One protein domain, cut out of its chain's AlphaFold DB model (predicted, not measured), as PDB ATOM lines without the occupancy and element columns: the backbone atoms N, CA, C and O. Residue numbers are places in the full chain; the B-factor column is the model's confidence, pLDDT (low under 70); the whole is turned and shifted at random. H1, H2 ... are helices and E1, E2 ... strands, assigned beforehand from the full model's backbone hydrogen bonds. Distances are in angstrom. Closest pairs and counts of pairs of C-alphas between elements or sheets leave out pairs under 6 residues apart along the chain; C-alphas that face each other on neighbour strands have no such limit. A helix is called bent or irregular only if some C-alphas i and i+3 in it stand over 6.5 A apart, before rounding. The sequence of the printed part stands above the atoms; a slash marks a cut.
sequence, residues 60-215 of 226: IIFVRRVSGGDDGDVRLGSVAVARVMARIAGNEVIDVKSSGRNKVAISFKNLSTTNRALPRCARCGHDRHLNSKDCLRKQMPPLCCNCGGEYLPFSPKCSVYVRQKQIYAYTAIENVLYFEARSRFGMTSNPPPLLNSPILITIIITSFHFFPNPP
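Overview. This is residues 60 to 215 of the 226 residues of an uncharacterized protein of Trachymyrmex zeteki (UniProt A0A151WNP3). A small sheet of three strands, with H1 and H2 over one face and the other face bare, makes one lobe; H3 and H4, joined by a tight link and crossing steeply, make a second, smaller one. H5 lies between the two lobes near the middle, while the long unnamed stretch of residues 118 to 158 winds from H2 to H3 and residues 65 to 77 make a wide loop. The printed part has 156 residues, with five named helices and three named strands in the order E1, H1, E2, E3, H2, H3, H4, H5; the sheet, E1 - E3 - E2, is antiparallel. The class is mixed, helices and strands, with 71 residues, under half, in named elements. The whole is compact, with a radius of gyration of the C-alphas of 16.6 A, and spans 48 by 38 by 36 A.

Arrangement. E1, residues 60 to 64, is an edge strand, antiparallel to the inner strand E3, residues 103 to 108, at 155 degrees between their directions; N 61 and O 106, 2.8 A apart, are within hydrogen-bond range. E2, residues 93 to 98, is the other edge strand, antiparallel to E3 at 165 degrees, with N 105 and O 97 within range at 2.8 A; E2 and E3 form a hairpin. H1, residues 78 to 92, is on the sheet at a height of 8.2 A over it, over E3 and only just over E2, on which 3 of its C-alphas fall. It runs along the strands, at 17 degrees to E3 on the local plane. E1, H1 and E2 form a split strand-helix-strand unit, two strands running the same way with E3 between them, and its crossover is right-handed. H2, residues 111 to 117, is on the same face at a height of 8.5 A over the sheet, over E3, giving two layers, helices on one face of a sheet. H1 and H2 touch, closest at the C-alphas of Ala 89 and Thr 113, 5.8 A, at a steep tilt of 46 degrees, opposite ways. H3, residues 159 to 174, touches H4, residues 178 to 184, with residues 167 to 171 alone; the closest C-alphas, of Ile 167 and Ala 181, are 5.8 A apart, and the steep tilt of 69.8 degrees is only just short of about perpendicular. H5, residues 198 to 206, is close to but not clearly touching H1, with the closest C-alphas, of Val 84 and Ile 201, 7.5 A apart. It is likewise close to but not clearly touching H3, at 7.4 A between the C-alphas of Tyr 161 and Ile 199. H3 and H4 are apart from H1. In H2, H3, H4 and H5 every O i to N i+4 pair is within hydrogen-bond range, and in H1 7 of 11.

Along the chain. E1 begins at C-alpha 60, (29.776, -15.551, 49.637), and is 13.1 A long from first to last C-alpha. H1 is 16.6 A long and irregular, with C-alphas 88 and 91 9.5 A apart. E2 is 14.6 A long, E3 16.5 A, and H2 is short. H3, the longest helix by residues, measures 22.1 A from C-alpha 159, (18.347, -39.814, 27.103). H4 has seven residues, and H5 ends at C-alpha 206, (29.293, -32.754, 42.063).

Size, cuts and confidence. The two C-alphas farthest apart, of Glu 174 and Pro 215, are 49.0 A apart. The links E1 to H1, H2 to H3 and H4 to H5 are long. Residues 211 to 212 pair, antiparallel, with residues 61 to 62 of E1. The printed part has no cut. Its mean pLDDT is 76.4, with residues 66 to 74 and 188 to 215 under 70; H5 has a mean of 40.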
ATOM      1  N   ILE A  60      28.620 -15.114  50.432       89.38
ATOM      2  CA  ILE A  60      29.776 -15.551  49.637       89.38
ATOM      3  C   ILE A  60      29.825 -17.069  49.528       89.38
ATOM      4  O   ILE A  60      29.907 -17.787  50.520       89.38
ATOM      5  N   ILE A  61      29.841 -17.577  48.306       89.25
ATOM      6  CA  ILE A  61      30.049 -18.991  48.026       89.25
ATOM      7  C   ILE A  61      31.441 -19.181  47.442       89.25
ATOM      8  O   ILE A  61      31.811 -18.532  46.465       89.25
ATOM      9  N   PHE A  62      32.190 -20.138  47.982       87.00
ATOM     10  CA  PHE A  62      33.440 -20.581  47.372       87.00
ATOM     11  C   PHE A  62      33.232 -21.818  46.510       87.00
ATOM     12  O   PHE A  62      32.787 -22.834  47.021       87.00
ATOM     13  N   VAL A  63      33.636 -21.760  45.244       85.62
ATOM     14  CA  VAL A  63      33.633 -22.877  44.292       85.62
ATOM     15  C   VAL A  63      35.069 -23.348  44.100       85.62
ATOM     16  O   VAL A  63      35.947 -22.556  43.751       85.62
ATOM     17  N   ARG A  64      35.330 -24.630  44.359       81.50
ATOM     18  CA  ARG A  64      36.668 -25.249  44.257       81.50
ATOM     19  C   ARG A  64      36.571 -26.654  43.687       81.50
ATOM     20  O   ARG A  64      35.671 -27.365  44.109       81.50
ATOM     21  N   ARG A  65      37.459 -27.042  42.767       72.94
ATOM     22  CA  ARG A  65      37.457 -28.385  42.156       72.94
ATOM     23  C   ARG A  65      37.694 -29.435  43.253       72.94
ATOM     24  O   ARG A  65      38.572 -29.260  44.090       72.94
ATOM     25  N   VAL A  66      36.903 -30.502  43.264       67.12
ATOM     26  CA  VAL A  66      37.065 -31.688  44.109       67.12
ATOM     27  C   VAL A  66      38.261 -32.427  43.532       67.12
ATOM     28  O   VAL A  66      38.189 -32.979  42.432       67.12
ATOM     29  N   SER A  67      39.391 -32.338  44.224       60.62
ATOM     30  CA  SER A  67      40.633 -32.997  43.835       60.62
ATOM     31  C   SER A  67      40.427 -34.511  43.864       60.62
ATOM     32  O   SER A  67      40.240 -35.087  44.930       60.62
ATOM     33  N   GLY A  68      40.417 -35.143  42.691       53.09
ATOM     34  CA  GLY A  68      40.219 -36.588  42.534       53.09
ATOM     35  C   GLY A  68      41.260 -37.267  41.645       53.09
ATOM     36  O   GLY A  68      41.051 -38.401  41.230       53.09
ATOM     37  N   GLY A  69      42.359 -36.590  41.322       51.88
ATOM     38  CA  GLY A  69      43.439 -37.152  40.519       51.88
ATOM     39  C   GLY A  69      44.593 -36.170  40.382       51.88
ATOM     40  O   GLY A  69      44.386 -34.961  40.488       51.88
ATOM     41  N   ASP A  70      45.781 -36.715  40.130       51.34
ATOM     42  CA  ASP A  70      47.068 -36.046  39.858       51.34
ATOM     43  C   ASP A  70      47.067 -35.267  38.517       51.34
ATOM     44  O   ASP A  70      48.067 -35.147  37.816       51.34
ATOM     45  N   ASP A  71      45.889 -34.782  38.112       55.31
ATOM     46  CA  ASP A  71      45.631 -34.035  36.887       55.31
ATOM     47  C   ASP A  71      46.066 -32.586  37.125       55.31
ATOM     48  O   ASP A  71      45.310 -31.741  37.623       55.31
ATOM     49  N   GLY A  72      47.355 -32.364  36.871       56.28
ATOM     50  CA  GLY A  72      48.077 -31.129  37.121       56.28
ATOM     51  C   GLY A  72      47.357 -29.864  36.643       56.28
ATOM     52  O   GLY A  72      46.775 -29.802  35.567       56.28
ATOM     53  N   ASP A  73      47.423 -28.845  37.498       61.31
ATOM     54  CA  ASP A  73      47.355 -27.400  37.230       61.31
ATOM     55  C   ASP A  73      46.269 -26.831  36.287       61.31
ATOM     56  O   ASP A  73      46.366 -25.686  35.839       61.31
ATOM     57  N   VAL A  74      45.172 -27.545  36.011       67.88
ATOM     58  CA  VAL A  74      44.041 -26.930  35.295       67.88
ATOM     59  C   VAL A  74      43.329 -25.952  36.231       67.88
ATOM     60  O   VAL A  74      42.541 -26.343  37.102       67.88
ATOM     61  N   ARG A  75      43.613 -24.657  36.038       72.06
ATOM     62  CA  ARG A  75      43.066 -23.572  36.857       72.06
ATOM     63  C   ARG A  75      41.564 -23.413  36.653       72.06
ATOM     64  O   ARG A  75      41.079 -23.290  35.530       72.06
ATOM     65  N   LEU A  76      40.816 -23.346  37.756       81.38
ATOM     66  CA  LEU A  76      39.396 -22.992  37.710       81.38
ATOM     67  C   LEU A  76      39.232 -21.544  37.217       81.38
ATOM     68  O   LEU A  76      39.515 -20.597  37.950       81.38
ATOM     69  N   GLY A  77      38.764 -21.375  35.980       83.50
ATOM     70  CA  GLY A  77      38.543 -20.057  35.388       83.50
ATOM     71  C   GLY A  77      37.337 -19.338  35.998       83.50
ATOM     72  O   GLY A  77      36.202 -19.793  35.854       83.50
ATOM     73  N   SER A  78      37.559 -18.174  36.617       88.31
ATOM     74  CA  SER A  78      36.497 -17.335  37.203       88.31
ATOM     75  C   SER A  78      35.428 -16.934  36.184       88.31
ATOM     76  O   SER A  78      34.247 -16.943  36.508       88.31
ATOM     77  N   VAL A  79      35.815 -16.678  34.930       86.88
ATOM     78  CA  VAL A  79      34.881 -16.359  33.835       86.88
ATOM     79  C   VAL A  79      33.934 -17.525  33.543       86.88
ATOM     80  O   VAL A  79      32.740 -17.318  33.331       86.88
ATOM     81  N   ALA A  80      34.438 -18.761  33.557       83.50
ATOM     82  CA  ALA A  80      33.600 -19.940  33.358       83.50
ATOM     83  C   ALA A  80      32.602 -20.101  34.515       83.50
ATOM     84  O   ALA A  80      31.415 -20.324  34.273       83.50
ATOM     85  N   VAL A  81      33.059 -19.902  35.755       86.38
ATOM     86  CA  VAL A  81      32.199 -19.918  36.950       86.38
ATOM     87  C   VAL A  81      31.129 -18.824  36.878       86.38
ATOM     88  O   VAL A  81      29.951 -19.114  37.087       86.38
ATOM     89  N   ALA A  82      31.498 -17.595  36.512       87.12
ATOM     90  CA  ALA A  82      30.571 -16.472  36.385       87.12
ATOM     91  C   ALA A  82      29.451 -16.759  35.377       87.12
ATOM     92  O   ALA A  82      28.278 -16.550  35.677       87.12
ATOM     93  N   ARG A  83      29.786 -17.323  34.209       83.56
ATOM     94  CA  ARG A  83      28.801 -17.697  33.175       83.56
ATOM     95  C   ARG A  83      27.804 -18.760  33.639       83.56
ATOM     96  O   ARG A  83      26.674 -18.799  33.144       83.56
ATOM     97  N   VAL A  84      28.218 -19.646  34.542       82.88
ATOM     98  CA  VAL A  84      27.334 -20.651  35.144       82.88
ATOM     99  C   VAL A  84      26.443 -19.998  36.197       82.88
ATOM    100  O   VAL A  84      25.223 -20.146  36.140       82.88
ATOM    101  N   MET A  85      27.025 -19.206  37.098       85.06
ATOM    102  CA  MET A  85      26.288 -18.549  38.183       85.06
ATOM    103  C   MET A  85      25.277 -17.522  37.688       85.06
ATOM    104  O   MET A  85      24.173 -17.461  38.226       85.06
ATOM    105  N   ALA A  86      25.581 -16.807  36.605       85.69
ATOM    106  CA  ALA A  86      24.656 -15.872  35.971       85.69
ATOM    107  C   ALA A  86      23.333 -16.530  35.534       85.69
ATOM    108  O   ALA A  86      22.316 -15.860  35.439       85.69
ATOM    109  N   ARG A  87      23.288 -17.847  35.301       80.06
ATOM    110  CA  ARG A  87      22.026 -18.546  34.980       80.06
ATOM    111  C   ARG A  87      21.230 -18.914  36.212       80.06
ATOM    112  O   ARG A  87      20.008 -18.925  36.182       80.06
ATOM    113  N   ILE A  88      21.942 -19.309  37.259       82.19
ATOM    114  CA  ILE A  88      21.335 -19.818  38.484       82.19
ATOM    115  C   ILE A  88      20.776 -18.651  39.298       82.19
ATOM    116  O   ILE A  88      19.702 -18.752  39.895       82.19
ATOM    117  N   ALA A  89      21.500 -17.536  39.291       85.44
ATOM    118  CA  ALA A  89      21.226 -16.372  40.111       85.44
ATOM    119  C   ALA A  89      20.871 -15.111  39.311       85.44
ATOM    120  O   ALA A  89      20.374 -14.160  39.902       85.44
ATOM    121  N   GLY A  90      21.059 -15.083  37.988       86.06
ATOM    122  CA  GLY A  90      20.739 -13.899  37.190       86.06
ATOM    123  C   GLY A  90      21.531 -12.680  37.658       86.06
ATOM    124  O   GLY A  90      22.741 -12.752  37.872       86.06
ATOM    125  N   ASN A  91      20.807 -11.586  37.876       88.62
ATOM    126  CA  ASN A  91      21.354 -10.292  38.290       88.62
ATOM    127  C   ASN A  91      21.654 -10.214  39.800       88.62
ATOM    128  O   ASN A  91      22.024  -9.159  40.302       88.62
ATOM    129  N   GLU A  92      21.480 -11.315  40.534       92.25
ATOM    130  CA  GLU A  92      21.734 -11.385  41.978       92.25
ATOM    131  C   GLU A  92      23.207 -11.624  42.324       92.25
ATOM    132  O   GLU A  92      23.592 -11.541  43.493       92.25
ATOM    133  N   VAL A  93      24.025 -11.946  41.317       93.31
ATOM    134  CA  VAL A  93      25.480 -12.041  41.452       93.31
ATOM    135  C   VAL A  93      26.050 -10.628  41.516       93.31
ATOM    136  O   VAL A  93      25.938  -9.867  40.561       93.31
ATOM    137  N   ILE A  94      26.681 -10.292  42.638       94.50
ATOM    138  CA  ILE A  94      27.381  -9.019  42.831       94.50
ATOM    139  C   ILE A  94      28.751  -9.084  42.162       94.50
ATOM    140  O   ILE A  94      29.150  -8.156  41.465       94.50
ATOM    141  N   ASP A  95      29.488 -10.168  42.405       93.94
ATOM    142  CA  ASP A  95      30.890 -10.265  42.013       93.94
ATOM    143  C   ASP A  95      31.366 -11.721  41.926       93.94
ATOM    144  O   ASP A  95      30.860 -12.601  42.627       93.94
ATOM    145  N   VAL A  96      32.358 -11.967  41.067       93.56
ATOM    146  CA  VAL A  96      33.021 -13.264  40.895       93.56
ATOM    147  C   VAL A  96      34.527 -13.047  40.823       93.56
ATOM    148  O   VAL A  96      35.059 -12.571  39.820       93.56
ATOM    149  N   LYS A  97      35.240 -13.462  41.871       92.75
ATOM    150  CA  LYS A  97      36.687 -13.258  42.012       92.75
ATOM    151  C   LYS A  97      37.427 -14.574  42.176       92.75
ATOM    152  O   LYS A  97      36.956 -15.488  42.848       92.75
ATOM    153  N   SER A  98      38.626 -14.676  41.609       90.31
ATOM    154  CA  SER A  98      39.548 -15.745  41.997       90.31
ATOM    155  C   SER A  98      39.939 -15.560  43.469       90.31
ATOM    156  O   SER A  98      40.222 -14.458  43.927       90.31
ATOM    157  N   SER A  99      39.923 -16.645  44.237       87.00
ATOM    158  CA  SER A  99      40.224 -16.656  45.672       87.00
ATOM    159  C   SER A  99      41.308 -17.700  45.954       87.00
ATOM    160  O   SER A  99      41.143 -18.615  46.756       87.00
ATOM    161  N   GLY A 100      42.425 -17.585  45.229       83.12
ATOM    162  CA  GLY A 100      43.575 -18.489  45.317       83.12
ATOM    163  C   GLY A 100      43.663 -19.516  44.184       83.12
ATOM    164  O   GLY A 100      43.018 -19.390  43.141       83.12
ATOM    165  N   ARG A 101      44.513 -20.536  44.373       77.31
ATOM    166  CA  ARG A 101      44.660 -21.649  43.422       77.31
ATOM    167  C   ARG A 101      43.379 -22.487  43.414       77.31
ATOM    168  O   ARG A 101      42.923 -22.920  44.465       77.31
ATOM    169  N   ASN A 102      42.803 -22.695  42.228       80.12
ATOM    170  CA  ASN A 102      41.620 -23.539  42.000       80.12
ATOM    171  C   ASN A 102      40.393 -23.212  42.861       80.12
ATOM    172  O   ASN A 102      39.572 -24.089  43.130       80.12
ATOM    173  N   LYS A 103      40.249 -21.947  43.262       84.00
ATOM    174  CA  LYS A 103      39.158 -21.473  44.109       84.00
ATOM    175  C   LYS A 103      38.628 -20.145  43.578       84.00
ATOM    176  O   LYS A 103      39.398 -19.234  43.282       84.00
ATOM    177  N   VAL A 104      37.312 -20.036  43.463       90.19
ATOM    178  CA  VAL A 104      36.599 -18.831  43.018       90.19
ATOM    179  C   VAL A 104      35.569 -18.469  44.082       90.19
ATOM    180  O   VAL A 104      34.846 -19.340  44.556       90.19
ATOM    181  N   ALA A 105      35.528 -17.206  44.485       91.38
ATOM    182  CA  ALA A 105      34.515 -16.647  45.366       91.38
ATOM    183  C   ALA A 105      33.428 -15.976  44.524       91.38
ATOM    184  O   ALA A 105      33.739 -15.234  43.593       91.38
ATOM    185  N   ILE A 106      32.168 -16.233  44.856       93.19
ATOM    186  CA  ILE A 106      31.007 -15.595  44.241       93.19
ATOM    187  C   ILE A 106      30.224 -14.905  45.344       93.19
ATOM    188  O   ILE A 106      29.849 -15.551  46.320       93.19
ATOM    189  N   SER A 107      29.969 -13.616  45.177       93.12
ATOM    190  CA  SER A 107      29.187 -12.812  46.109       93.12
ATOM    191  C   SER A 107      27.779 -12.609  45.569       93.12
ATOM    192  O   SER A 107      27.603 -12.256  44.403       93.12
ATOM    193  N   PHE A 108      26.781 -12.790  46.423       93.62
ATOM    194  CA  PHE A 108      25.369 -12.644  46.092       93.62
ATOM    195  C   PHE A 108      24.702 -11.595  46.977       93.62
ATOM    196  O   PHE A 108      25.073 -11.409  48.140       93.62
ATOM    197  N   LYS A 109      23.681 -10.937  46.424       92.69
ATOM    198  CA  LYS A 109      22.877  -9.939  47.138       92.69
ATOM    199  C   LYS A 109      21.814 -10.567  48.033       92.69
ATOM    200  O   LYS A 109      21.567 -10.070  49.125       92.69
ATOM    201  N   ASN A 110      21.203 -11.654  47.567       92.38
ATOM    202  CA  ASN A 110      20.008 -12.231  48.170       92.38
ATOM    203  C   ASN A 110      20.251 -13.634  48.736       92.38
ATOM    204  O   ASN A 110      20.802 -14.509  48.063       92.38
ATOM    205  N   LEU A 111      19.754 -13.866  49.953       90.50
ATOM    206  CA  LEU A 111      19.896 -15.128  50.683       90.50
ATOM    207  C   LEU A 111      19.262 -16.306  49.940       90.50
ATOM    208  O   LEU A 111      19.915 -17.318  49.696       90.50
ATOM    209  N   SER A 112      18.001 -16.152  49.523       88.81
ATOM    210  CA  SER A 112      17.247 -17.208  48.832       88.81
ATOM    211  C   SER A 112      17.956 -17.659  47.550       88.81
ATOM    212  O   SER A 112      18.149 -18.852  47.310       88.81
ATOM    213  N   THR A 113      18.449 -16.700  46.764       88.25
ATOM    214  CA  THR A 113      19.218 -16.992  45.553       88.25
ATOM    215  C   THR A 113      20.548 -17.670  45.861       88.25
ATOM    216  O   THR A 113      20.932 -18.597  45.150       88.25
ATOM    217  N   THR A 114      21.223 -17.251  46.931       88.56
ATOM    218  CA  THR A 114      22.485 -17.863  47.365       88.56
ATOM    219  C   THR A 114      22.282 -19.326  47.732       88.56
ATOM    220  O   THR A 114      22.980 -20.195  47.217       88.56
ATOM    221  N   ASN A 115      21.268 -19.618  48.547       85.88
ATOM    222  CA  ASN A 115      20.957 -20.985  48.951       85.88
ATOM    223  C   ASN A 115      20.533 -21.854  47.760       85.88
ATOM    224  O   ASN A 115      20.932 -23.013  47.672       85.88
ATOM    225  N   ARG A 116      19.818 -21.284  46.782       84.50
ATOM    226  CA  ARG A 116      19.483 -21.966  45.521       84.50
ATOM    227  C   ARG A 116      20.705 -22.239  44.636       84.50
ATOM    228  O   ARG A 116      20.677 -23.180  43.843       84.50
ATOM    229  N   ALA A 117      21.749 -21.416  44.734       84.25
ATOM    230  CA  ALA A 117      22.986 -21.577  43.974       84.25
ATOM    231  C   ALA A 117      23.893 -22.693  44.508       84.25
ATOM    232  O   ALA A 117      24.829 -23.107  43.819       84.25
ATOM    233  N   LEU A 118      23.613 -23.205  45.707       82.81
ATOM    234  CA  LEU A 118      24.325 -24.341  46.270       82.81
ATOM    235  C   LEU A 118      23.977 -25.647  45.537       82.81
ATOM    236  O   LEU A 118      22.872 -25.818  45.014       82.81
ATOM    237  N   PRO A 119      24.916 -26.607  45.506       77.25
ATOM    238  CA  PRO A 119      24.723 -27.867  44.820       77.25
ATOM    239  C   PRO A 119      23.619 -28.687  45.486       77.25
ATOM    240  O   PRO A 119      23.653 -28.926  46.692       77.25
ATOM    241  N   ARG A 120      22.667 -29.165  44.683       81.38
ATOM    242  CA  ARG A 120      21.603 -30.072  45.133       81.38
ATOM    243  C   ARG A 120      22.163 -31.430  45.553       81.38
ATOM    244  O   ARG A 120      23.237 -31.843  45.115       81.38
ATOM    245  N   CYS A 121      21.409 -32.163  46.367       81.75
ATOM    246  CA  CYS A 121      21.774 -33.525  46.734       81.75
ATOM    247  C   CYS A 121      21.837 -34.423  45.484       81.75
ATOM    248  O   CYS A 121      20.840 -34.606  44.786       81.75
ATOM    249  N   ALA A 122      22.989 -35.052  45.241       78.00
ATOM    250  CA  ALA A 122      23.213 -35.903  44.069       78.00
ATOM    251  C   ALA A 122      22.328 -37.168  44.014       78.00
ATOM    252  O   ALA A 122      22.241 -37.804  42.965       78.00
ATOM    253  N   ARG A 123      21.690 -37.557  45.130       85.25
ATOM    254  CA  ARG A 123      20.815 -38.741  45.198       85.25
ATOM    255  C   ARG A 123      19.343 -38.413  45.019       85.25
ATOM    256  O   ARG A 123      18.661 -39.130  44.300       85.25
ATOM    257  N   CYS A 124      18.834 -37.390  45.700       85.25
ATOM    258  CA  CYS A 124      17.409 -37.064  45.647       85.25
ATOM    259  C   CYS A 124      17.078 -35.908  44.702       85.25
ATOM    260  O   CYS A 124      15.916 -35.742  44.357       85.25
ATOM    261  N   GLY A 125      18.064 -35.119  44.267       78.69
ATOM    262  CA  GLY A 125      17.834 -33.960  43.405       78.69
ATOM    263  C   GLY A 125      17.146 -32.777  44.100       78.69
ATOM    264  O   GLY A 125      16.845 -31.792  43.424       78.69
ATOM    265  N   HIS A 126      16.922 -32.859  45.417       81.50
ATOM    266  CA  HIS A 126      16.416 -31.778  46.269       81.50
ATOM    267  C   HIS A 126      17.559 -30.968  46.895       81.50
ATOM    268  O   HIS A 126      18.733 -31.167  46.563       81.50
ATOM    269  N   ASP A 127      17.208 -30.042  47.786       78.38
ATOM    270  CA  ASP A 127      18.158 -29.207  48.515       78.38
ATOM    271  C   ASP A 127      19.214 -30.040  49.251       78.38
ATOM    272  O   ASP A 127      19.020 -31.215  49.586       78.38
ATOM    273  N   ARG A 128      20.388 -29.438  49.448       75.69
ATOM    274  CA  ARG A 128      21.521 -30.126  50.062       75.69
ATOM    275  C   ARG A 128      21.207 -30.456  51.516       75.69
ATOM    276  O   ARG A 128      20.929 -29.571  52.316       75.69
ATOM    277  N   HIS A 129      21.320 -31.732  51.859       78.19
ATOM    278  CA  HIS A 129      21.254 -32.188  53.241       78.19
ATOM    279  C   HIS A 129      22.601 -31.984  53.940       78.19
ATOM    280  O   HIS A 129      23.651 -32.097  53.295       78.19
ATOM    281  N   LEU A 130      22.566 -31.730  55.250       75.50
ATOM    282  CA  LEU A 130      23.772 -31.620  56.069       75.50
ATOM    283  C   LEU A 130      24.475 -32.977  56.157       75.50
ATOM    284  O   LEU A 130      25.648 -33.097  55.809       75.50
ATOM    285  N   ASN A 131      23.722 -34.023  56.512       79.12
ATOM    286  CA  ASN A 131      24.229 -35.383  56.534       79.12
ATOM    287  C   ASN A 131      23.663 -36.187  55.369       79.12
ATOM    288  O   ASN A 131      22.467 -36.177  55.081       79.12
ATOM    289  N   SER A 132      24.504 -37.024  54.755       74.12
ATOM    290  CA  SER A 132      24.030 -37.997  53.759       74.12
ATOM    291  C   SER A 132      22.995 -38.979  54.337       74.12
ATOM    292  O   SER A 132      22.307 -39.645  53.563       74.12
ATOM    293  N   LYS A 133      22.912 -39.103  55.669       80.62
ATOM    294  CA  LYS A 133      21.920 -39.915  56.391       80.62
ATOM    295  C   LYS A 133      20.508 -39.335  56.298       80.62
ATOM    296  O   LYS A 133      19.572 -40.120  56.235       80.62
ATOM    297  N   ASP A 134      20.387 -38.016  56.184       86.56
ATOM    298  CA  ASP A 134      19.102 -37.308  56.142       86.56
ATOM    299  C   ASP A 134      18.452 -37.399  54.750       86.56
ATOM    300  O   ASP A 134      17.293 -37.044  54.549       86.56
ATOM    301  N   CYS A 135      19.194 -37.904  53.759       86.44
ATOM    302  CA  CYS A 135      18.657 -38.141  52.435       86.44
ATOM    303  C   CYS A 135      17.682 -39.321  52.464       86.44
ATOM    304  O   CYS A 135      18.098 -40.478  52.565       86.44
ATOM    305  N   LEU A 136      16.396 -39.044  52.245       86.50
ATOM    306  CA  LEU A 136      15.353 -40.070  52.120       86.50
ATOM    307  C   LEU A 136      15.701 -41.129  51.058       86.50
ATOM    308  O   LEU A 136      15.387 -42.304  51.210       86.50
ATOM    309  N   ARG A 137      16.433 -40.739  50.003       87.44
ATOM    310  CA  ARG A 137      16.918 -41.646  48.948       87.44
ATOM    311  C   ARG A 137      18.273 -42.294  49.241       87.44
ATOM    312  O   ARG A 137      18.939 -42.753  48.315       87.44
ATOM    313  N   LYS A 138      18.706 -42.373  50.502       87.06
ATOM    314  CA  LYS A 138      19.949 -43.071  50.874       87.06
ATOM    315  C   LYS A 138      19.891 -44.571  50.576       87.06
ATOM    316  O   LYS A 138      20.892 -45.132  50.141       87.06
ATOM    317  N   GLN A 139      18.737 -45.197  50.788       88.06
ATOM    318  CA  GLN A 139      18.532 -46.627  50.519       88.06
ATOM    319  C   GLN A 139      17.819 -46.892  49.184       88.06
ATOM    320  O   GLN A 139      17.701 -48.034  48.764       88.06
ATOM    321  N   MET A 140      17.381 -45.838  48.491       88.25
ATOM    322  CA  MET A 140      16.731 -45.931  47.183       88.25
ATOM    323  C   MET A 140      17.717 -45.623  46.044       88.25
ATOM    324  O   MET A 140      18.734 -44.950  46.277       88.25
ATOM    325  N   PRO A 141      17.419 -46.044  44.801       90.06
ATOM    326  CA  PRO A 141      18.148 -45.587  43.621       90.06
ATOM    327  C   PRO A 141      18.185 -44.049  43.541       90.06
ATOM    328  O   PRO A 141      17.238 -43.392  43.975       90.06
ATOM    329  N   PRO A 142      19.245 -43.428  43.008       89.56
ATOM    330  CA  PRO A 142      19.289 -41.977  42.842       89.56
ATOM    331  C   PRO A 142      18.298 -41.501  41.771       89.56
ATOM    332  O   PRO A 142      17.961 -42.259  40.870       89.56
ATOM    333  N   LEU A 143      17.858 -40.245  41.854       89.06
ATOM    334  CA  LEU A 143      17.064 -39.587  40.816       89.06
ATOM    335  C   LEU A 143      17.950 -38.728  39.920       89.06
ATOM    336  O   LEU A 143      18.769 -37.931  40.381       89.06
ATOM    337  N   CYS A 144      17.733 -38.849  38.620       84.62
ATOM    338  CA  CYS A 144      18.390 -38.039  37.620       84.62
ATOM    339  C   CYS A 144      17.791 -36.630  37.618       84.62
ATOM    340  O   CYS A 144      16.632 -36.447  37.247       84.62
ATOM    341  N   CYS A 145      18.590 -35.609  37.928       81.69
ATOM    342  CA  CYS A 145      18.151 -34.211  37.874       81.69
ATOM    343  C   CYS A 145      17.813 -33.712  36.454       81.69
ATOM    344  O   CYS A 145      17.197 -32.660  36.316       81.69
ATOM    345  N   ASN A 146      18.183 -34.461  35.409       83.44
ATOM    346  CA  ASN A 146      17.952 -34.070  34.016       83.44
ATOM    347  C   ASN A 146      16.627 -34.590  33.452       83.44
ATOM    348  O   ASN A 146      16.080 -33.983  32.537       83.44
ATOM    349  N   CYS A 147      16.139 -35.737  33.937       85.62
ATOM    350  CA  CYS A 147      14.964 -36.409  33.368       85.62
ATOM    351  C   CYS A 147      14.079 -37.137  34.393       85.62
ATOM    352  O   CYS A 147      13.114 -37.778  33.995       85.62
ATOM    353  N   GLY A 148      14.420 -37.108  35.684       86.81
ATOM    354  CA  GLY A 148      13.656 -37.744  36.762       86.81
ATOM    355  C   GLY A 148      13.808 -39.265  36.893       86.81
ATOM    356  O   GLY A 148      13.214 -39.847  37.789       86.81
ATOM    357  N   GLY A 149      14.595 -39.924  36.035       90.69
ATOM    358  CA  GLY A 149      14.768 -41.382  36.071       90.69
ATOM    359  C   GLY A 149      15.587 -41.890  37.263       90.69
ATOM    360  O   GLY A 149      16.389 -41.152  37.830       90.69
ATOM    361  N   GLU A 150      15.427 -43.170  37.614       94.06
ATOM    362  CA  GLU A 150      16.090 -43.819  38.759       94.06
ATOM    363  C   GLU A 150      17.544 -44.237  38.474       94.06
ATOM    364  O   GLU A 150      17.918 -45.412  38.458       94.06
ATOM    365  N   TYR A 151      18.378 -43.252  38.173       90.69
ATOM    366  CA  TYR A 151      19.803 -43.402  37.918       90.69
ATOM    367  C   TYR A 151      20.521 -42.063  38.110       90.69
ATOM    368  O   TYR A 151      19.906 -41.003  38.189       90.69
ATOM    369  N   LEU A 152      21.854 -42.096  38.163       86.00
ATOM    370  CA  LEU A 152      22.658 -40.878  38.281       86.00
ATOM    371  C   LEU A 152      22.536 -39.999  37.019       86.00
ATOM    372  O   LEU A 152      22.383 -40.541  35.921       86.00
ATOM    373  N   PRO A 153      22.675 -38.662  37.130       81.25
ATOM    374  CA  PRO A 153      22.555 -37.741  35.991       81.25
ATOM    375  C   PRO A 153      23.510 -38.004  34.819       81.25
ATOM    376  O   PRO A 153      23.235 -37.576  33.700       81.25
ATOM    377  N   PHE A 154      24.616 -38.708  35.071       82.88
ATOM    378  CA  PHE A 154      25.631 -39.100  34.087       82.88
ATOM    379  C   PHE A 154      25.480 -40.548  33.587       82.88
ATOM    380  O   PHE A 154      26.363 -41.076  32.910       82.88
ATOM    381  N   SER A 155      24.379 -41.218  33.931       90.19
ATOM    382  CA  SER A 155      24.088 -42.569  33.458       90.19
ATOM    383  C   SER A 155      23.788 -42.569  31.954       90.19
ATOM    384  O   SER A 155      23.005 -41.733  31.493       90.19
ATOM    385  N   PRO A 156      24.295 -43.548  31.179       92.00
ATOM    386  CA  PRO A 156      23.919 -43.713  29.774       92.00
ATOM    387  C   PRO A 156      22.431 -44.056  29.591       92.00
ATOM    388  O   PRO A 156      21.912 -43.945  28.488       92.00
ATOM    389  N   LYS A 157      21.718 -44.420  30.670       94.44
ATOM    390  CA  LYS A 157      20.257 -44.612  30.659       94.44
ATOM    391  C   LYS A 157      19.479 -43.295  30.518       94.44
ATOM    392  O   LYS A 157      18.295 -43.316  30.197       94.44
ATOM    393  N   CYS A 158      20.116 -42.151  30.770       89.00
ATOM    394  CA  CYS A 158      19.493 -40.841  30.637       89.00
ATOM    395  C   CYS A 158      19.559 -40.354  29.182       89.00
ATOM    396  O   CYS A 158      20.618 -39.948  28.703       89.00
ATOM    397  N   SER A 159      18.419 -40.309  28.488       90.88
ATOM    398  CA  SER A 159      18.347 -39.814  27.103       90.88
ATOM    399  C   SER A 159      18.791 -38.352  26.964       90.88
ATOM    400  O   SER A 159      19.429 -37.994  25.976       90.88
ATOM    401  N   VAL A 160      18.523 -37.517  27.974       88.00
ATOM    402  CA  VAL A 160      18.969 -36.114  28.016       88.00
ATOM    403  C   VAL A 160      20.495 -36.026  28.091       88.00
ATOM    404  O   VAL A 160      21.101 -35.265  27.339       88.00
ATOM    405  N   TYR A 161      21.126 -36.831  28.951       86.06
ATOM    406  CA  TYR A 161      22.584 -36.901  29.076       86.06
ATOM    407  C   TYR A 161      23.239 -37.381  27.778       86.06
ATOM    408  O   TYR A 161      24.167 -36.743  27.281       86.06
ATOM    409  N   VAL A 162      22.725 -38.472  27.202       89.69
ATOM    410  CA  VAL A 162      23.237 -39.036  25.947       89.69
ATOM    411  C   VAL A 162      23.124 -38.020  24.813       89.69
ATOM    412  O   VAL A 162      24.116 -37.757  24.134       89.69
ATOM    413  N   ARG A 163      21.958 -37.381  24.652       89.12
ATOM    414  CA  ARG A 163      21.746 -36.366  23.612       89.12
ATOM    415  C   ARG A 163      22.666 -35.160  23.809       89.12
ATOM    416  O   ARG A 163      23.260 -34.680  22.851       89.12
ATOM    417  N   GLN A 164      22.855 -34.702  25.048       86.25
ATOM    418  CA  GLN A 164      23.789 -33.615  25.343       86.25
ATOM    419  C   GLN A 164      25.235 -33.985  24.980       86.25
ATOM    420  O   GLN A 164      25.950 -33.170  24.400       86.25
ATOM    421  N   LYS A 165      25.667 -35.211  25.301       86.12
ATOM    422  CA  LYS A 165      27.002 -35.712  24.951       86.12
ATOM    423  C   LYS A 165      27.207 -35.741  23.431       86.12
ATOM    424  O   LYS A 165      28.269 -35.344  22.962       86.12
ATOM    425  N   GLN A 166      26.187 -36.149  22.675       91.81
ATOM    426  CA  GLN A 166      26.213 -36.144  21.209       91.81
ATOM    427  C   GLN A 166      26.310 -34.729  20.630       91.81
ATOM    428  O   GLN A 166      27.132 -34.502  19.749       91.81
ATOM    429  N   ILE A 167      25.541 -33.769  21.159       86.25
ATOM    430  CA  ILE A 167      25.620 -32.361  20.736       86.25
ATOM    431  C   ILE A 167      27.045 -31.830  20.912       86.25
ATOM    432  O   ILE A 167      27.569 -31.193  20.006       86.25
ATOM    433  N   TYR A 168      27.699 -32.122  22.040       82.94
ATOM    434  CA  TYR A 168      29.077 -31.678  22.264       82.94
ATOM    435  C   TYR A 168      30.083 -32.320  21.317       82.94
ATOM    436  O   TYR A 168      30.942 -31.624  20.778       82.94
ATOM    437  N   ALA A 169      29.966 -33.630  21.096       86.19
ATOM    438  CA  ALA A 169      30.805 -34.314  20.122       86.19
ATOM    439  C   ALA A 169      30.641 -33.675  18.733       86.19
ATOM    440  O   ALA A 169      31.634 -33.332  18.103       86.19
ATOM    441  N   TYR A 170      29.401 -33.410  18.316       88.00
ATOM    442  CA  TYR A 170      29.101 -32.753  17.045       88.00
ATOM    443  C   TYR A 170      29.683 -31.336  16.961       88.00
ATOM    444  O   TYR A 170      30.346 -31.017  15.983       88.00
ATOM    445  N   THR A 171      29.528 -30.502  17.997       84.56
ATOM    446  CA  THR A 171      30.126 -29.151  18.003       84.56
ATOM    447  C   THR A 171      31.642 -29.174  17.855       84.56
ATOM    448  O   THR A 171      32.197 -28.313  17.185       84.56
ATOM    449  N   ALA A 172      32.307 -30.151  18.477       81.94
ATOM    450  CA  ALA A 172      33.759 -30.262  18.430       81.94
ATOM    451  C   ALA A 172      34.250 -30.760  17.064       81.94
ATOM    452  O   ALA A 172      35.271 -30.286  16.581       81.94
ATOM    453  N   ILE A 173      33.523 -31.701  16.457       90.12
ATOM    454  CA  ILE A 173      33.887 -32.307  15.172       90.12
ATOM    455  C   ILE A 173      33.605 -31.345  14.014       90.12
ATOM    456  O   ILE A 173      34.466 -31.138  13.168       90.12
ATOM    457  N   GLU A 174      32.427 -30.722  13.999       92.31
ATOM    458  CA  GLU A 174      31.979 -29.877  12.884       92.31
ATOM    459  C   GLU A 174      32.359 -28.402  13.049       92.31
ATOM    460  O   GLU A 174      32.077 -27.587  12.175       92.31
ATOM    461  N   ASN A 175      32.968 -28.032  14.181       89.50
ATOM    462  CA  ASN A 175      33.309 -26.648  14.520       89.50
ATOM    463  C   ASN A 175      32.109 -25.679  14.402       89.50
ATOM    464  O   ASN A 175      32.241 -24.530  13.978       89.50
ATOM    465  N   VAL A 176      30.918 -26.156  14.771       89.25
ATOM    466  CA  VAL A 176      29.681 -25.366  14.764       89.25
ATOM    467  C   VAL A 176      29.350 -24.832  16.150       89.25
ATOM    468  O   VAL A 176      29.732 -25.385  17.188       89.25
ATOM    469  N   LEU A 177      28.555 -23.766  16.182       83.06
ATOM    470  CA  LEU A 177      28.090 -23.184  17.432       83.06
ATOM    471  C   LEU A 177      27.106 -24.132  18.135       83.06
ATOM    472  O   LEU A 177      26.271 -24.789  17.517       83.06
ATOM    473  N   TYR A 178      27.163 -24.167  19.468       78.56
ATOM    474  CA  TYR A 178      26.331 -25.067  20.275       78.56
ATOM    475  C   TYR A 178      24.826 -24.930  20.004       78.56
ATOM    476  O   TYR A 178      24.107 -25.928  20.020       78.56
ATOM    477  N   PHE A 179      24.332 -23.710  19.759       80.19
ATOM    478  CA  PHE A 179      22.911 -23.507  19.466       80.19
ATOM    479  C   PHE A 179      22.511 -24.153  18.133       80.19
ATOM    480  O   PHE A 179      21.436 -24.739  18.044       80.19
ATOM    481  N   GLU A 180      23.385 -24.096  17.129       87.75
ATOM    482  CA  GLU A 180      23.156 -24.697  15.820       87.75
ATOM    483  C   GLU A 180      23.137 -26.220  15.936       87.75
ATOM    484  O   GLU A 180      22.185 -26.869  15.502       87.75
ATOM    485  N   ALA A 181      24.133 -26.782  16.627       87.56
ATOM    486  CA  ALA A 181      24.172 -28.200  16.948       87.56
ATOM    487  C   ALA A 181      22.889 -28.638  17.664       87.56
ATOM    488  O   ALA A 181      22.229 -29.580  17.244       87.56
ATOM    489  N   ARG A 182      22.458 -27.919  18.701       84.25
ATOM    490  CA  ARG A 182      21.231 -28.227  19.446       84.25
ATOM    491  C   ARG A 182      19.983 -28.273  18.550       84.25
ATOM    492  O   ARG A 182      19.159 -29.176  18.717       84.25
ATOM    493  N   SER A 183      19.861 -27.351  17.594       87.25
ATOM    494  CA  SER A 183      18.762 -27.337  16.619       87.25
ATOM    495  C   SER A 183      18.745 -28.595  15.746       87.25
ATOM    496  O   SER A 183      17.674 -29.149  15.501       87.25
ATOM    497  N   ARG A 184      19.916 -29.117  15.350       88.44
ATOM    498  CA  ARG A 184      20.035 -30.369  14.573       88.44
ATOM    499  C   ARG A 184      19.538 -31.603  15.331       88.44
ATOM    500  O   ARG A 184      19.049 -32.540  14.714       88.44
ATOM    501  N   PHE A 185      19.606 -31.591  16.663       86.88
ATOM    502  CA  PHE A 185      19.121 -32.679  17.523       86.88
ATOM    503  C   PHE A 185      17.656 -32.495  17.979       86.88
ATOM    504  O   PHE A 185      17.228 -33.116  18.958       86.88
ATOM    505  N   GLY A 186      16.879 -31.637  17.300       81.94
ATOM    506  CA  GLY A 186      15.439 -31.476  17.536       81.94
ATOM    507  C   GLY A 186      15.081 -30.887  18.905       81.94
ATOM    508  O   GLY A 186      13.991 -31.124  19.421       81.94
ATOM    509  N   MET A 187      15.996 -30.147  19.536       70.44
ATOM    510  CA  MET A 187      15.756 -29.469  20.812       70.44
ATOM    511  C   MET A 187      15.271 -28.029  20.565       70.44
ATOM    512  O   MET A 187      16.022 -27.075  20.772       70.44
ATOM    513  N   THR A 188      14.029 -27.878  20.092       57.34
ATOM    514  CA  THR A 188      13.441 -26.592  19.657       57.34
ATOM    515  C   THR A 188      12.690 -25.822  20.746       57.34
ATOM    516  O   THR A 188      12.362 -24.655  20.542       57.34
ATOM    517  N   SER A 189      12.447 -26.407  21.924       50.53
ATOM    518  CA  SER A 189      11.983 -25.627  23.076       50.53
ATOM    519  C   SER A 189      13.133 -24.759  23.584       50.53
ATOM    520  O   SER A 189      14.242 -25.278  23.730       50.53
ATOM    521  N   ASN A 190      12.842 -23.457  23.766       47.09
ATOM    522  CA  ASN A 190      13.699 -22.340  24.202       47.09
ATOM    523  C   ASN A 190      15.193 -22.674  24.353       47.09
ATOM    524  O   ASN A 190      15.532 -23.545  25.163       47.09
ATOM    525  N   PRO A 191      16.121 -21.955  23.682       42.34
ATOM    526  CA  PRO A 191      17.540 -22.196  23.894       42.34
ATOM    527  C   PRO A 191      17.788 -22.085  25.396       42.34
ATOM    528  O   PRO A 191      17.474 -21.046  25.978       42.34
ATOM    529  N   PRO A 192      18.319 -23.108  26.080       45.34
ATOM    530  CA  PRO A 192      18.789 -22.865  27.410       45.34
ATOM    531  C   PRO A 192      19.972 -21.926  27.114       45.34
ATOM    532  O   PRO A 192      20.906 -22.320  26.401       45.34
ATOM    533  N   PRO A 193      19.951 -20.681  27.604       40.44
ATOM    534  CA  PRO A 193      20.754 -19.597  27.051       40.44
ATOM    535  C   PRO A 193      22.245 -19.935  27.145       40.44
ATOM    536  O   PRO A 193      22.774 -20.068  28.235       40.44
ATOM    537  N   LEU A 194      22.899 -20.181  26.006       39.81
ATOM    538  CA  LEU A 194      24.351 -20.194  25.746       39.81
ATOM    539  C   LEU A 194      25.290 -20.562  26.914       39.81
ATOM    540  O   LEU A 194      25.904 -19.648  27.443       39.81
ATOM    541  N   LEU A 195      25.364 -21.854  27.303       36.38
ATOM    542  CA  LEU A 195      26.368 -22.626  28.121       36.38
ATOM    543  C   LEU A 195      25.700 -23.736  28.989       36.38
ATOM    544  O   LEU A 195      26.053 -23.950  30.147       36.38
ATOM    545  N   ASN A 196      24.649 -24.397  28.493       41.44
ATOM    546  CA  ASN A 196      23.880 -25.360  29.292       41.44
ATOM    547  C   ASN A 196      24.303 -26.780  28.984       41.44
ATOM    548  O   ASN A 196      23.800 -27.414  28.061       41.44
ATOM    549  N   SER A 197      25.202 -27.281  29.816       39.25
ATOM    550  CA  SER A 197      25.354 -28.707  29.999       39.25
ATOM    551  C   SER A 197      24.848 -29.050  31.388       39.25
ATOM    552  O   SER A 197      25.425 -28.545  32.346       39.25
ATOM    553  N   PRO A 198      23.875 -29.953  31.553       41.78
ATOM    554  CA  PRO A 198      23.744 -30.666  32.808       41.78
ATOM    555  C   PRO A 198      25.006 -31.461  33.149       41.78
ATOM    556  O   PRO A 198      25.147 -31.837  34.291       41.78
ATOM    557  N   ILE A 199      25.949 -31.696  32.230       38.78
ATOM    558  CA  ILE A 199      27.239 -32.348  32.499       38.78
ATOM    559  C   ILE A 199      28.265 -31.340  33.025       38.78
ATOM    560  O   ILE A 199      28.964 -31.684  33.952       38.78
ATOM    561  N   LEU A 200      28.329 -30.088  32.548       37.12
ATOM    562  CA  LEU A 200      29.144 -29.043  33.204       37.12
ATOM    563  C   LEU A 200      28.474 -28.549  34.475       37.12
ATOM    564  O   LEU A 200      29.167 -28.306  35.439       37.12
ATOM    565  N   ILE A 201      27.148 -28.448  34.522       43.12
ATOM    566  CA  ILE A 201      26.413 -28.110  35.738       43.12
ATOM    567  C   ILE A 201      26.523 -29.266  36.740       43.12
ATOM    568  O   ILE A 201      26.831 -28.994  37.882       43.12
ATOM    569  N   THR A 202      26.413 -30.542  36.340       38.03
ATOM    570  CA  THR A 202      26.653 -31.692  37.240       38.03
ATOM    571  C   THR A 202      28.129 -31.817  37.594       38.03
ATOM    572  O   THR A 202      28.409 -31.908  38.769       38.03
ATOM    573  N   ILE A 203      29.093 -31.717  36.670       37.34
ATOM    574  CA  ILE A 203      30.532 -31.701  37.009       37.34
ATOM    575  C   ILE A 203      30.859 -30.499  37.909       37.34
ATOM    576  O   ILE A 203      31.646 -30.661  38.833       37.34
ATOM    577  N   ILE A 204      30.223 -29.334  37.729       42.38
ATOM    578  CA  ILE A 204      30.410 -28.156  38.593       42.38
ATOM    579  C   ILE A 204      29.699 -28.303  39.950       42.38
ATOM    580  O   ILE A 204      30.174 -27.793  40.952       42.38
ATOM    581  N   ILE A 205      28.597 -29.044  40.026       46.59
ATOM    582  CA  ILE A 205      27.813 -29.255  41.254       46.59
ATOM    583  C   ILE A 205      28.317 -30.461  42.062       46.59
ATOM    584  O   ILE A 205      28.290 -30.423  43.287       46.59
ATOM    585  N   THR A 206      28.798 -31.525  41.415       37.09
ATOM    586  CA  THR A 206      29.293 -32.754  42.063       37.09
ATOM    587  C   THR A 206      30.797 -32.752  42.266       37.09
ATOM    588  O   THR A 206      31.274 -33.435  43.165       37.09
ATOM    589  N   SER A 207      31.545 -31.996  41.460       34.38
ATOM    590  CA  SER A 207      33.004 -31.889  41.586       34.38
ATOM    591  C   SER A 207      33.424 -30.565  42.199       34.38
ATOM    592  O   SER A 207      34.576 -30.189  42.018       34.38
ATOM    593  N   PHE A 208      32.542 -29.827  42.886       42.94
ATOM    594  CA  PHE A 208      32.972 -28.638  43.614       42.94
ATOM    595  C   PHE A 208      32.392 -28.580  45.017       42.94
ATOM    596  O   PHE A 208      31.202 -28.792  45.236       42.94
ATOM    597  N   HIS A 209      33.252 -28.270  45.985       43.69
ATOM    598  CA  HIS A 209      32.803 -28.000  47.340       43.69
ATOM    599  C   HIS A 209      32.406 -26.538  47.453       43.69
ATOM    600  O   HIS A 209      33.245 -25.648  47.338       43.69
ATOM    601  N   PHE A 210      31.121 -26.324  47.702       46.31
ATOM    602  CA  PHE A 210      30.564 -25.030  48.039       46.31
ATOM    603  C   PHE A 210      30.659 -24.849  49.546       46.31
ATOM    604  O   PHE A 210      30.108 -25.664  50.292       46.31
ATOM    605  N   PHE A 211      31.372 -23.809  49.968       44.38
ATOM    606  CA  PHE A 211      31.452 -23.407  51.369       44.38
ATOM    607  C   PHE A 211      30.860 -22.004  51.505       44.38
ATOM    608  O   PHE A 211      31.333 -21.114  50.784       44.38
ATOM    609  N   PRO A 212      29.867 -21.789  52.385       45.78
ATOM    610  CA  PRO A 212      29.582 -20.450  52.872       45.78
ATOM    611  C   PRO A 212      30.777 -19.957  53.698       45.78
ATOM    612  O   PRO A 212      31.512 -20.748  54.297       45.78
ATOM    613  N   ASN A 213      31.015 -18.650  53.690       38.97
ATOM    614  CA  ASN A 213      31.935 -18.045  54.646       38.97
ATOM    615  C   ASN A 213      31.236 -18.020  56.018       38.97
ATOM    616  O   ASN A 213      30.051 -17.683  56.042       38.97
ATOM    617  N   PRO A 214      31.897 -18.348  57.145       39.69
ATOM    618  CA  PRO A 214      31.294 -18.125  58.454       39.69
ATOM    619  C   PRO A 214      30.899 -16.647  58.621       39.69
ATOM    620  O   PRO A 214      31.645 -15.760  58.181       39.69
ATOM    621  N   PRO A 215      29.741 -16.359  59.241       40.00
ATOM    622  CA  PRO A 215      29.318 -14.992  59.491       40.00
ATOM    623  C   PRO A 215      30.301 -14.302  60.445       40.00
ATOM    624  O   PRO A 215      30.761 -14.883  61.433       40.00
TER     625      PRO A 215